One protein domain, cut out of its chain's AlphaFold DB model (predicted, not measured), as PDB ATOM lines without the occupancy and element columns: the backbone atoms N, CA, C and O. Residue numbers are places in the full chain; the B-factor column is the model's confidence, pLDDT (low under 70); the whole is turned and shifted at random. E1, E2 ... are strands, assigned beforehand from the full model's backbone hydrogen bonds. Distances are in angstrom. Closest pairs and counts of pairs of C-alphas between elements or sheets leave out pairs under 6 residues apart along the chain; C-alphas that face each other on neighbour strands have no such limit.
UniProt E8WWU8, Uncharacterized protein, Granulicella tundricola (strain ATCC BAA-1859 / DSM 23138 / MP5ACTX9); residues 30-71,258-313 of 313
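This is residues 30 to 71 and 258 to 313 of the 313 residues of an uncharacterized protein of Granulicella tundricola (strain ATCC BAA-1859 / DSM 23138 / MP5ACTX9) (UniProt E8WWU8). Two strongly twisted four-stranded sheets lie face to face as a sandwich, nearly closed into a flattened barrel: E3 runs on into E4 along one side, and edge strands E7 and E8 come close along the other. The long link of residues 41 to 53 crosses from E1 to E2. The 98 printed residues hold no named helix and eight strands, E1 to E8 in chain order, all strand in class; the sheets are E4-E5-E1-E7, antiparallel, and E3-E2-E6-E8, mixed. The whole is compact, with a radius of gyration of the C-alphas of 12.9 A and spans of 37 by 31 by 18 A.

E1, residues 30 to 40, is antiparallel to E5, residues 258 to 266, with N 34 and O 261 2.8 A apart, and to E7, residues 285 to 293, with N 35 and O 291 2.9 A apart. E4, residues 66 to 69, is antiparallel to E5, with N 67 and O 262 2.9 A apart. E2, residues 54 to 58, forms a hairpin with E3, residues 62 to 64, N 64 and O 56 being 2.8 A apart. E6, residues 271 to 276, is antiparallel to E2, with N 57 and O 273 2.8 A apart, and parallel to E8, residues 301 to 305, with N 274 and O 303 2.8 A apart. These N and O pairs are within hydrogen-bond range. The facing parts of the sheets are 8.9 A centre to centre, their strands at 30 degrees. The closest C-alphas of E7 and E8, Pro 292 and Val 302, are 6.4 A apart.

E1 spans 32.0 A from C-alpha 30 at (203.598, 109.032, 129.717); E5 spans 24.9 A, E7 23.3 A and E6 16.7 A. E8 ends at C-alpha 305, (189.723, 123.449, 120.162).

The C-alphas farthest apart, Asn 42 and Asn 268, are 38.8 A apart. Residues 72 to 257 are not printed; C-alphas 71 and 258 are 7.1 A apart across the cut. pLDDT is under 70 for 29 residues, among them 280 to 289 and 306 to 313.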
ATOM      1  N   ARG A  30     204.458 109.309 128.567       86.38
ATOM      2  CA  ARG A  30     203.598 109.032 129.717       86.38
ATOM      3  C   ARG A  30     202.165 108.818 129.256       86.38
ATOM      4  O   ARG A  30     201.730 109.390 128.258       86.38
ATOM      5  N   GLU A  31     201.440 107.993 129.992       87.19
ATOM      6  CA  GLU A  31     200.012 107.792 129.782       87.19
ATOM      7  C   GLU A  31     199.234 108.917 130.465       87.19
ATOM      8  O   GLU A  31     199.428 109.183 131.650       87.19
ATOM      9  N   VAL A  32     198.364 109.582 129.713       83.50
ATOM     10  CA  VAL A  32     197.489 110.640 130.216       83.50
ATOM     11  C   VAL A  32     196.056 110.264 129.892       83.50
ATOM     12  O   VAL A  32     195.747 109.858 128.770       83.50
ATOM     13  N   HIS A  33     195.180 110.429 130.874       85.00
ATOM     14  CA  HIS A  33     193.748 110.307 130.679       85.00
ATOM     15  C   HIS A  33     193.122 111.686 130.556       85.00
ATOM     16  O   HIS A  33     193.460 112.595 131.310       85.00
ATOM     17  N   VAL A  34     192.185 111.839 129.627       81.25
ATOM     18  CA  VAL A  34     191.399 113.059 129.470       81.25
ATOM     19  C   VAL A  34     189.930 112.696 129.607       81.25
ATOM     20  O   VAL A  34     189.348 112.060 128.728       81.25
ATOM     21  N   ALA A  35     189.331 113.108 130.721       82.25
ATOM     22  CA  ALA A  35     187.898 113.012 130.937       82.25
ATOM     23  C   ALA A  35     187.199 114.053 130.062       82.25
ATOM     24  O   ALA A  35     187.438 115.245 130.230       82.25
ATOM     25  N   VAL A  36     186.337 113.617 129.148       81.12
ATOM     26  CA  VAL A  36     185.608 114.487 128.227       81.12
ATOM     27  C   VAL A  36     184.111 114.357 128.458       81.12
ATOM     28  O   VAL A  36     183.561 113.262 128.397       81.12
ATOM     29  N   GLN A  37     183.434 115.479 128.680       80.81
ATOM     30  CA  GLN A  37     181.976 115.543 128.734       80.81
ATOM     31  C   GLN A  37     181.467 116.401 127.580       80.81
ATOM     32  O   GLN A  37     181.858 117.561 127.433       80.81
ATOM     33  N   LEU A  38     180.559 115.835 126.787       75.75
ATOM     34  CA  LEU A  38     179.976 116.480 125.617       75.75
ATOM     35  C   LEU A  38     178.470 116.671 125.775       75.75
ATOM     36  O   LEU A  38     177.747 115.735 126.138       75.75
ATOM     37  N   ARG A  39     177.993 117.878 125.454       71.38
ATOM     38  CA  ARG A  39     176.563 118.206 125.412       71.38
ATOM     39  C   ARG A  39     176.186 119.053 124.202       71.38
ATOM     40  O   ARG A  39     176.988 119.839 123.685       71.38
ATOM     41  N   THR A  40     174.929 118.912 123.798       67.56
ATOM     42  CA  THR A  40     174.296 119.780 122.808       67.56
ATOM     43  C   THR A  40     173.938 121.142 123.404       67.56
ATOM     44  O   THR A  40     173.990 121.335 124.619       67.56
ATOM     45  N   GLU A  41     173.522 122.087 122.559       63.56
ATOM     46  CA  GLU A  41     172.979 123.386 122.994       63.56
ATOM     47  C   GLU A  41     171.807 123.246 123.978       63.56
ATOM     48  O   GLU A  41     171.699 123.998 124.942       63.56
ATOM     49  N   ASN A  42     170.980 122.214 123.784       61.16
ATOM     50  CA  ASN A  42     169.855 121.899 124.660       61.16
ATOM     51  C   ASN A  42     170.288 121.169 125.941       61.16
ATOM     52  O   ASN A  42     169.443 120.826 126.759       61.16
ATOM     53  N   GLY A  43     171.580 120.892 126.129       61.44
ATOM     54  CA  GLY A  43     172.122 120.183 127.288       61.44
ATOM     55  C   GLY A  43     171.966 118.660 127.244       61.44
ATOM     56  O   GLY A  43     172.341 117.993 128.212       61.44
ATOM     57  N   ASP A  44     171.461 118.101 126.141       69.50
ATOM     58  CA  ASP A  44     171.410 116.652 125.944       69.50
ATOM     59  C   ASP A  44     172.834 116.093 125.749       69.50
ATOM     60  O   ASP A  44     173.664 116.749 125.112       69.50
ATOM     61  N   PRO A  45     173.152 114.900 126.281       74.62
ATOM     62  CA  PRO A  45     174.454 114.274 126.089       74.62
ATOM     63  C   PRO A  45     174.684 113.935 124.614       74.62
ATOM     64  O   PRO A  45     173.772 113.503 123.909       74.62
ATOM     65  N   VAL A  46     175.925 114.094 124.157       80.12
ATOM     66  CA  VAL A  46     176.329 113.678 122.808       80.12
ATOM     67  C   VAL A  46     176.831 112.244 122.872       80.12
ATOM     68  O   VAL A  46     177.879 111.971 123.457       80.12
ATOM     69  N   THR A  47     176.071 111.335 122.281       83.81
ATOM     70  CA  THR A  47     176.330 109.893 122.306       83.81
ATOM     71  C   THR A  47     177.029 109.419 121.033       83.81
ATOM     72  O   THR A  47     177.153 110.173 120.067       83.81
ATOM     73  N   ASP A  48     177.454 108.153 121.042       79.06
ATOM     74  CA  ASP A  48     177.884 107.403 119.854       79.06
ATOM     75  C   ASP A  48     179.127 107.957 119.136       79.06
ATOM     76  O   ASP A  48     179.277 107.774 117.928       79.06
ATOM     77  N   LEU A  49     180.029 108.629 119.864       81.88
ATOM     78  CA  LEU A  49     181.328 109.019 119.315       81.88
ATOM     79  C   LEU A  49     182.343 107.880 119.433       81.88
ATOM     80  O   LEU A  49     182.468 107.223 120.467       81.88
ATOM     81  N   GLU A  50     183.111 107.684 118.371       83.38
ATOM     82  CA  GLU A  50     184.190 106.709 118.274       83.38
ATOM     83  C   GLU A  50     185.557 107.398 118.358       83.38
ATOM     84  O   GLU A  50     185.677 108.611 118.220       83.38
ATOM     85  N   ALA A  51     186.635 106.618 118.494       83.56
ATOM     86  CA  ALA A  51     187.994 107.159 118.578       83.56
ATOM     87  C   ALA A  51     188.382 108.092 117.420       83.56
ATOM     88  O   ALA A  51     189.088 109.070 117.634       83.56
ATOM     89  N   ARG A  52     187.873 107.837 116.208       83.50
ATOM     90  CA  ARG A  52     188.101 108.688 115.026       83.50
ATOM     91  C   ARG A  52     187.480 110.086 115.130       83.50
ATOM     92  O   ARG A  52     187.874 110.972 114.380       83.50
ATOM     93  N   ASP A  53     186.499 110.258 116.012       84.69
ATOM     94  CA  ASP A  53     185.793 111.522 116.216       84.69
ATOM     95  C   ASP A  53     186.551 112.432 117.195       84.69
ATOM     96  O   ASP A  53     186.185 113.592 117.375       84.69
ATOM     97  N   PHE A  54     187.635 111.937 117.795       85.25
ATOM     98  CA  PHE A  54     188.532 112.693 118.659       85.25
ATOM     99  C   PHE A  54     189.896 112.834 117.992       85.25
ATOM    100  O   PHE A  54     190.402 111.907 117.361       85.25
ATOM    101  N   LYS A  55     190.537 113.990 118.166       85.38
ATOM    102  CA  LYS A  55     191.941 114.160 117.783       85.38
ATOM    103  C   LYS A  55     192.647 115.008 118.806       85.38
ATOM    104  O   LYS A  55     192.192 116.093 119.159       85.38
ATOM    105  N   VAL A  56     193.754 114.464 119.289       84.81
ATOM    106  CA  VAL A  56     194.588 115.084 120.308       84.81
ATOM    107  C   VAL A  56     195.905 115.469 119.657       84.81
ATOM    108  O   VAL A  56     196.562 114.610 119.070       84.81
ATOM    109  N   LEU A  57     196.282 116.746 119.727       85.44
ATOM    110  CA  LEU A  57     197.581 117.225 119.258       85.44
ATOM    111  C   LEU A  57     198.509 117.513 120.419       85.44
ATOM    112  O   LEU A  57     198.109 118.091 121.425       85.44
ATOM    113  N   ALA A  58     199.780 117.198 120.220       82.31
ATOM    114  CA  ALA A  58     200.872 117.738 121.009       82.31
ATOM    115  C   ALA A  58     201.735 118.656 120.136       82.31
ATOM    116  O   ALA A  58     202.043 118.331 118.985       82.31
ATOM    117  N   GLY A  59     202.126 119.810 120.683       75.94
ATOM    118  CA  GLY A  59     203.004 120.761 119.993       75.94
ATOM    119  C   GLY A  59     202.429 121.327 118.687       75.94
ATOM    120  O   GLY A  59     203.194 121.642 117.782       75.94
ATOM    121  N   GLY A  60     201.098 121.406 118.566       71.06
ATOM    122  CA  GLY A  60     200.392 122.022 117.435       71.06
ATOM    123  C   GLY A  60     200.270 121.178 116.157       71.06
ATOM    124  O   GLY A  60     199.565 121.586 115.239       71.06
ATOM    125  N   SER A  61     200.915 120.010 116.057       69.50
ATOM    126  CA  SER A  61     200.873 119.214 114.814       69.50
ATOM    127  C   SER A  61     200.919 117.698 114.993       69.50
ATOM    128  O   SER A  61     200.465 116.968 114.109       69.50
ATOM    129  N   MET A  62     201.452 117.188 116.106       74.50
ATOM    130  CA  MET A  62     201.597 115.748 116.292       74.50
ATOM    131  C   MET A  62     200.284 115.151 116.787       74.50
ATOM    132  O   MET A  62     199.912 115.364 117.937       74.50
ATOM    133  N   THR A  63     199.599 114.388 115.932       80.00
ATOM    134  CA  THR A  63     198.404 113.640 116.343       80.00
ATOM    135  C   THR A  63     198.816 112.468 117.225       80.00
ATOM    136  O   THR A  63     199.607 111.622 116.808       80.00
ATOM    137  N   LEU A  64     198.278 112.427 118.438       76.62
ATOM    138  CA  LEU A  64     198.503 111.341 119.377       76.62
ATOM    139  C   LEU A  64     197.477 110.228 119.134       76.62
ATOM    140  O   LEU A  64     196.281 110.524 119.052       76.62
ATOM    141  N   PRO A  65     197.904 108.956 119.031       69.12
ATOM    142  CA  PRO A  65     196.964 107.848 119.058       69.12
ATOM    143  C   PRO A  65     196.280 107.815 120.427       69.12
ATOM    144  O   PRO A  65     196.931 107.973 121.464       69.12
ATOM    145  N   GLY A  66     194.964 107.621 120.416       77.69
ATOM    146  CA  GLY A  66     194.156 107.564 121.623       77.69
ATOM    147  C   GLY A  66     193.197 106.387 121.602       77.69
ATOM    148  O   GLY A  66     192.635 106.046 120.561       77.69
ATOM    149  N   GLU A  67     193.004 105.781 122.765       85.38
ATOM    150  CA  GLU A  67     191.885 104.880 123.013       85.38
ATOM    151  C   GLU A  67     190.740 105.681 123.622       85.38
ATOM    152  O   GLU A  67     190.957 106.531 124.488       85.38
ATOM    153  N   VAL A  68     189.518 105.402 123.180       85.81
ATOM    154  CA  VAL A  68     188.315 106.056 123.698       85.81
ATOM    155  C   VAL A  68     187.477 105.035 124.428       85.81
ATOM    156  O   VAL A  68     187.136 103.987 123.879       85.81
ATOM    157  N   ARG A  69     187.153 105.349 125.679       87.38
ATOM    158  CA  ARG A  69     186.306 104.527 126.539       87.38
ATOM    159  C   ARG A  69     185.092 105.326 126.980       87.38
ATOM    160  O   ARG A  69     185.168 106.540 127.144       87.38
ATOM    161  N   GLN A  70     183.992 104.633 127.240       83.81
ATOM    162  CA  GLN A  70     182.787 105.216 127.826       83.81
ATOM    163  C   GLN A  70     182.347 104.418 129.057       83.81
ATOM    164  O   GLN A  70     182.705 103.241 129.183       83.81
ATOM    165  N   PRO A  71     181.588 105.017 129.990       78.50
ATOM    166  CA  PRO A  71     180.943 104.261 131.051       78.50
ATOM    167  C   PRO A  71     179.987 103.239 130.428       78.50
ATOM    168  O   PRO A  71     179.167 103.587 129.586       78.50
ATOM    169  N   TYR A 258     179.800 111.062 128.380       86.38
ATOM    170  CA  TYR A 258     181.112 111.010 129.009       86.38
ATOM    171  C   TYR A 258     182.036 110.073 128.230       86.38
ATOM    172  O   TYR A 258     181.661 108.952 127.882       86.38
ATOM    173  N   TYR A 259     183.272 110.509 128.042       86.25
ATOM    174  CA  TYR A 259     184.336 109.763 127.390       86.25
ATOM    175  C   TYR A 259     185.614 109.879 128.221       86.25
ATOM    176  O   TYR A 259     185.881 110.903 128.840       86.25
ATOM    177  N   ASP A 260     186.412 108.822 128.244       88.12
ATOM    178  CA  ASP A 260     187.780 108.839 128.755       88.12
ATOM    179  C   ASP A 260     188.719 108.567 127.584       88.12
ATOM    180  O   ASP A 260     188.667 107.491 126.977       88.12
ATOM    181  N   LEU A 261     189.533 109.567 127.250       87.62
ATOM    182  CA  LEU A 261     190.546 109.473 126.210       87.62
ATOM    183  C   LEU A 261     191.877 109.116 126.860       87.62
ATOM    184  O   LEU A 261     192.477 109.935 127.555       87.62
ATOM    185  N   LYS A 262     192.355 107.905 126.606       88.75
ATOM    186  CA  LYS A 262     193.681 107.462 127.025       88.75
ATOM    187  C   LYS A 262     194.670 107.755 125.902       88.75
ATOM    188  O   LYS A 262     194.554 107.180 124.823       88.75
ATOM    189  N   VAL A 263     195.630 108.641 126.151       88.44
ATOM    190  CA  VAL A 263     196.619 109.099 125.163       88.44
ATOM    191  C   VAL A 263     198.046 108.962 125.686       88.44
ATOM    192  O   VAL A 263     198.325 109.207 126.858       88.44
ATOM    193  N   ALA A 264     198.972 108.587 124.803       89.00
ATOM    194  CA  ALA A 264     200.401 108.568 125.105       89.00
ATOM    195  C   ALA A 264     201.018 109.929 124.758       89.00
ATOM    196  O   ALA A 264     201.105 110.295 123.587       89.00
ATOM    197  N   VAL A 265     201.440 110.685 125.769       86.88
ATOM    198  CA  VAL A 265     201.958 112.051 125.624       86.88
ATOM    199  C   VAL A 265     203.457 112.062 125.935       86.88
ATOM    200  O   VAL A 265     203.850 111.567 126.991       86.88
ATOM    201  N   PRO A 266     204.323 112.641 125.082       87.69
ATOM    202  CA  PRO A 266     205.733 112.819 125.425       87.69
ATOM    203  C   PRO A 266     205.912 113.606 126.732       87.69
ATOM    204  O   PRO A 266     205.238 114.611 126.957       87.69
ATOM    205  N   VAL A 267     206.837 113.189 127.600       86.50
ATOM    206  CA  VAL A 267     207.012 113.772 128.950       86.50
ATOM    207  C   VAL A 267     207.360 115.267 128.949       86.50
ATOM    208  O   VAL A 267     207.121 115.964 129.932       86.50
ATOM    209  N   ASN A 268     207.904 115.785 127.847       84.94
ATOM    210  CA  ASN A 268     208.249 117.197 127.669       84.94
ATOM    211  C   ASN A 268     207.070 118.071 127.204       84.94
ATOM    212  O   ASN A 268     207.200 119.296 127.159       84.94
ATOM    213  N   VAL A 269     205.930 117.470 126.864       84.12
ATOM    214  CA  VAL A 269     204.723 118.189 126.453       84.12
ATOM    215  C   VAL A 269     203.962 118.649 127.694       84.12
ATOM    216  O   VAL A 269     203.593 117.854 128.563       84.12
ATOM    217  N   ARG A 270     203.748 119.966 127.773       82.06
ATOM    218  CA  ARG A 270     203.046 120.633 128.881       82.06
ATOM    219  C   ARG A 270     201.578 120.922 128.584       82.06
ATOM    220  O   ARG A 270     200.810 121.092 129.522       82.06
ATOM    221  N   GLU A 271     201.209 120.957 127.310       83.19
ATOM    222  CA  GLU A 271     199.853 121.225 126.840       83.19
ATOM    223  C   GLU A 271     199.533 120.324 125.645       83.19
ATOM    224  O   GLU A 271     200.384 120.114 124.774       83.19
ATOM    225  N   VAL A 272     198.308 119.806 125.609       81.62
ATOM    226  CA  VAL A 272     197.728 119.103 124.465       81.62
ATOM    227  C   VAL A 272     196.462 119.812 123.997       81.62
ATOM    228  O   VAL A 272     195.728 120.396 124.792       81.62
ATOM    229  N   GLU A 273     196.181 119.733 122.704       83.50
ATOM    230  CA  GLU A 273     194.975 120.293 122.101       83.50
ATOM    231  C   GLU A 273     193.989 119.174 121.785       83.50
ATOM    232  O   GLU A 273     194.361 118.195 121.147       83.50
ATOM    233  N   LEU A 274     192.732 119.314 122.194       82.31
ATOM    234  CA  LEU A 274     191.669 118.347 121.939       82.31
ATOM    235  C   LEU A 274     190.649 118.920 120.954       82.31
ATOM    236  O   LEU A 274     190.013 119.933 121.232       82.31
ATOM    237  N   GLY A 275     190.443 118.235 119.833       81.38
ATOM    238  CA  GLY A 275     189.326 118.455 118.920       81.38
ATOM    239  C   GLY A 275     188.322 117.306 118.983       81.38
ATOM    240  O   GLY A 275     188.715 116.144 119.109       81.38
ATOM    241  N   VAL A 276     187.034 117.633 118.852       79.12
ATOM    242  CA  VAL A 276     185.944 116.652 118.737       79.12
ATOM    243  C   VAL A 276     185.121 116.947 117.486       79.12
ATOM    244  O   VAL A 276     184.750 118.098 117.244       79.12
ATOM    245  N   ARG A 277     184.828 115.912 116.695       79.31
ATOM    246  CA  ARG A 277     184.034 115.991 115.471       79.31
ATOM    247  C   ARG A 277     182.841 115.027 115.520       79.31
ATOM    248  O   ARG A 277     182.934 113.893 115.065       79.31
ATOM    249  N   PRO A 278     181.689 115.484 116.013       72.75
ATOM    250  CA  PRO A 278     180.467 114.692 116.036       72.75
ATOM    251  C   PRO A 278     179.883 114.604 114.617       72.75
ATOM    252  O   PRO A 278     179.363 115.582 114.075       72.75
ATOM    253  N   LYS A 279     179.989 113.437 113.976       71.12
ATOM    254  CA  LYS A 279     179.545 113.233 112.588       71.12
ATOM    255  C   LYS A 279     178.083 113.656 112.387       71.12
ATOM    256  O   LYS A 279     177.186 113.143 113.048       71.12
ATOM    257  N   GLY A 280     177.836 114.569 111.443       66.75
ATOM    258  CA  GLY A 280     176.483 115.032 111.094       66.75
ATOM    259  C   GLY A 280     175.784 115.876 112.169       66.75
ATOM    260  O   GLY A 280     174.628 116.236 111.987       66.75
ATOM    261  N   ARG A 281     176.480 116.196 113.268       64.56
ATOM    262  CA  ARG A 281     176.004 117.008 114.401       64.56
ATOM    263  C   ARG A 281     177.008 118.099 114.769       64.56
ATOM    264  O   ARG A 281     177.087 118.545 115.909       64.56
ATOM    265  N   GLU A 282     177.800 118.514 113.784       66.62
ATOM    266  CA  GLU A 282     178.918 119.450 113.938       66.62
ATOM    267  C   GLU A 282     178.453 120.808 114.488       66.62
ATOM    268  O   GLU A 282     179.194 121.456 115.222       66.62
ATOM    269  N   ASP A 283     177.212 121.202 114.195       63.19
ATOM    270  CA  ASP A 283     176.599 122.433 114.705       63.19
ATOM    271  C   ASP A 283     175.821 122.239 116.023       63.19
ATOM    272  O   ASP A 283     175.437 123.223 116.654       63.19
ATOM    273  N   GLU A 284     175.596 120.996 116.465       63.88
ATOM    274  CA  GLU A 284     174.815 120.701 117.674       63.88
ATOM    275  C   GLU A 284     175.674 120.699 118.941       63.88
ATOM    276  O   GLU A 284     175.164 120.985 120.025       63.88
ATOM    277  N   VAL A 285     176.969 120.387 118.826       63.97
ATOM    278  CA  VAL A 285     177.876 120.300 119.976       63.97
ATOM    279  C   VAL A 285     178.399 121.675 120.344       63.97
ATOM    280  O   VAL A 285     179.207 122.276 119.639       63.97
ATOM    281  N   ARG A 286     177.920 122.170 121.484       63.22
ATOM    282  CA  ARG A 286     178.259 123.501 122.002       63.22
ATOM    283  C   ARG A 286     179.174 123.452 123.209       63.22
ATOM    284  O   ARG A 286     179.899 124.412 123.449       63.22
ATOM    285  N   TYR A 287     179.158 122.342 123.944       61.59
ATOM    286  CA  TYR A 287     179.854 122.234 125.217       61.59
ATOM    287  C   TYR A 287     180.735 120.996 125.227       61.59
ATOM    288  O   TYR A 287     180.245 119.866 125.188       61.59
ATOM    289  N   VAL A 288     182.040 121.242 125.279       66.44
ATOM    290  CA  VAL A 288     183.073 120.224 125.435       66.44
ATOM    291  C   VAL A 288     183.860 120.596 126.679       66.44
ATOM    292  O   VAL A 288     184.581 121.590 126.695       66.44
ATOM    293  N   TYR A 289     183.684 119.813 127.732       69.69
ATOM    294  CA  TYR A 289     184.523 119.888 128.916       69.69
ATOM    295  C   TYR A 289     185.592 118.813 128.805       69.69
ATOM    296  O   TYR A 289     185.262 117.676 128.476       69.69
ATOM    297  N   ALA A 290     186.844 119.169 129.072       71.69
ATOM    298  CA  ALA A 290     187.955 118.236 129.069       71.69
ATOM    299  C   ALA A 290     188.832 118.483 130.292       71.69
ATOM    300  O   ALA A 290     189.302 119.600 130.502       71.69
ATOM    301  N   GLU A 291     189.055 117.445 131.088       72.19
ATOM    302  CA  GLU A 291     189.918 117.516 132.257       72.19
ATOM    303  C   GLU A 291     190.963 116.402 132.203       72.19
ATOM    304  O   GLU A 291     190.606 115.217 132.176       72.19
ATOM    305  N   PRO A 292     192.253 116.755 132.186       70.75
ATOM    306  CA  PRO A 292     193.300 115.761 132.221       70.75
ATOM    307  C   PRO A 292     193.514 115.240 133.644       70.75
ATOM    308  O   PRO A 292     193.484 115.995 134.615       70.75
ATOM    309  N   TYR A 293     193.796 113.947 133.768       72.75
ATOM    310  CA  TYR A 293     194.240 113.338 135.015       72.75
ATOM    311  C   TYR A 293     195.346 112.305 134.764       72.75
ATOM    312  O   TYR A 293     195.390 111.629 133.736       72.75
ATOM    313  N   GLU A 294     196.264 112.206 135.724       67.81
ATOM    314  CA  GLU A 294     197.405 111.290 135.715       67.81
ATOM    315  C   GLU A 294     197.603 110.745 137.135       67.81
ATOM    316  O   GLU A 294     197.485 111.479 138.120       67.81
ATOM    317  N   GLU A 295     197.884 109.449 137.258       64.25
ATOM    318  CA  GLU A 295     198.207 108.848 138.551       64.25
ATOM    319  C   GLU A 295     199.662 109.177 138.923       64.25
ATOM    320  O   GLU A 295     200.593 108.801 138.220       64.25
ATOM    321  N   GLY A 296     199.874 109.886 140.038       61.50
ATOM    322  CA  GLY A 296     201.218 110.148 140.574       61.50
ATOM    323  C   GLY A 296     201.967 111.352 139.983       61.50
ATOM    324  O   GLY A 296     203.130 111.556 140.336       61.50
ATOM    325  N   GLY A 297     201.322 112.177 139.152       65.81
ATOM    326  CA  GLY A 297     201.945 113.341 138.513       65.81
ATOM    327  C   GLY A 297     200.984 114.501 138.249       65.81
ATOM    328  O   GLY A 297     199.778 114.401 138.479       65.81
ATOM    329  N   LEU A 298     201.534 115.626 137.779       70.50
ATOM    330  CA  LEU A 298     200.739 116.715 137.211       70.50
ATOM    331  C   LEU A 298     200.557 116.450 135.710       70.50
ATOM    332  O   LEU A 298     201.556 116.452 134.973       70.50
ATOM    333  N   PRO A 299     199.317 116.237 135.245       75.06
ATOM    334  CA  PRO A 299     199.078 115.968 133.840       75.06
ATOM    335  C   PRO A 299     199.327 117.229 132.988       75.06
ATOM    336  O   PRO A 299     199.340 118.344 133.519       75.06
ATOM    337  N   PRO A 300     199.544 117.090 131.666       75.19
ATOM    338  CA  PRO A 300     199.596 118.244 130.773       75.19
ATOM    339  C   PRO A 300     198.246 118.974 130.771       75.19
ATOM    340  O   PRO A 300     197.200 118.343 130.911       75.19
ATOM    341  N   ALA A 301     198.265 120.291 130.575       77.62
ATOM    342  CA  ALA A 301     197.045 121.060 130.363       77.62
ATOM    343  C   ALA A 301     196.337 120.596 129.078       77.62
ATOM    344  O   ALA A 301     196.992 120.202 128.112       77.62
ATOM    345  N   VAL A 302     195.005 120.653 129.057       73.88
ATOM    346  CA  VAL A 302     194.205 120.334 127.867       73.88
ATOM    347  C   VAL A 302     193.521 121.600 127.385       73.88
ATOM    348  O   VAL A 302     192.745 122.210 128.119       73.88
ATOM    349  N   ARG A 303     193.781 121.969 126.134       77.50
ATOM    350  CA  ARG A 303     193.102 123.060 125.443       77.50
ATOM    351  C   ARG A 303     192.058 122.489 124.493       77.50
ATOM    352  O   ARG A 303     192.384 121.735 123.580       77.50
ATOM    353  N   VAL A 304     190.794 122.834 124.704       74.31
ATOM    354  CA  VAL A 304     189.699 122.401 123.830       74.31
ATOM    355  C   VAL A 304     189.638 123.314 122.612       74.31
ATOM    356  O   VAL A 304     189.444 124.519 122.732       74.31
ATOM    357  N   MET A 305     189.761 122.732 121.428       71.06
ATOM    358  CA  MET A 305     189.723 123.449 120.162       71.06
ATOM    359  C   MET A 305     188.355 123.289 119.501       71.06
ATOM    360  O   MET A 305     187.757 122.213 119.513       71.06
ATOM    361  N   ASN A 306     187.868 124.351 118.859       64.56
ATOM    362  CA  ASN A 306     186.665 124.257 118.036       64.56
ATOM    363  C   ASN A 306     186.936 123.316 116.847       64.56
ATOM    364  O   ASN A 306     187.900 123.520 116.109       64.56
ATOM    365  N   GLY A 307     186.079 122.312 116.633       54.38
ATOM    366  CA  GLY A 307     186.232 121.326 115.555       54.38
ATOM    367  C   GLY A 307     186.349 121.945 114.154       54.38
ATOM    368  O   GLY A 307     187.022 121.378 113.297       54.38
ATOM    369  N   LYS A 308     185.793 123.149 113.935       53.50
ATOM    370  CA  LYS A 308     185.923 123.906 112.672       53.50
ATOM    371  C   LYS A 308     187.327 124.477 112.422       53.50
ATOM    372  O   LYS A 308     187.658 124.765 111.278       53.50
ATOM    373  N   ALA A 309     188.151 124.649 113.459       49.28
ATOM    374  CA  ALA A 309     189.487 125.251 113.354       49.28
ATOM    375  C   ALA A 309     190.535 124.314 112.731       49.28
ATOM    376  O   ALA A 309     191.629 124.742 112.370       49.28
ATOM    377  N   TRP A 310     190.202 123.037 112.575       54.81
ATOM    378  CA  TRP A 310     191.074 122.062 111.955       54.81
ATOM    379  C   TRP A 310     190.854 122.043 110.440       54.81
ATOM    380  O   TRP A 310     190.190 121.161 109.893       54.81
ATOM    381  N   GLY A 311     191.393 123.044 109.747       45.62
ATOM    382  CA  GLY A 311     191.531 122.986 108.294       45.62
ATOM    383  C   GLY A 311     192.460 121.830 107.924       45.62
ATOM    384  O   GLY A 311     193.669 121.944 108.089       45.62
ATOM    385  N   GLY A 312     191.899 120.712 107.463       52.91
ATOM    386  CA  GLY A 312     192.654 119.500 107.137       52.91
ATOM    387  C   GLY A 312     192.459 118.396 108.174       52.91
ATOM    388  O   GLY A 312     193.225 118.250 109.130       52.91
ATOM    389  N   TRP A 313     191.419 117.602 107.947       50.00
ATOM    390  CA  TRP A 313     191.277 116.248 108.470       50.00
ATOM    391  C   TRP A 313     191.288 115.283 107.299       50.00
ATOM    392  O   TRP A 313     190.626 115.614 106.288       50.00
TER     393      TRP A 313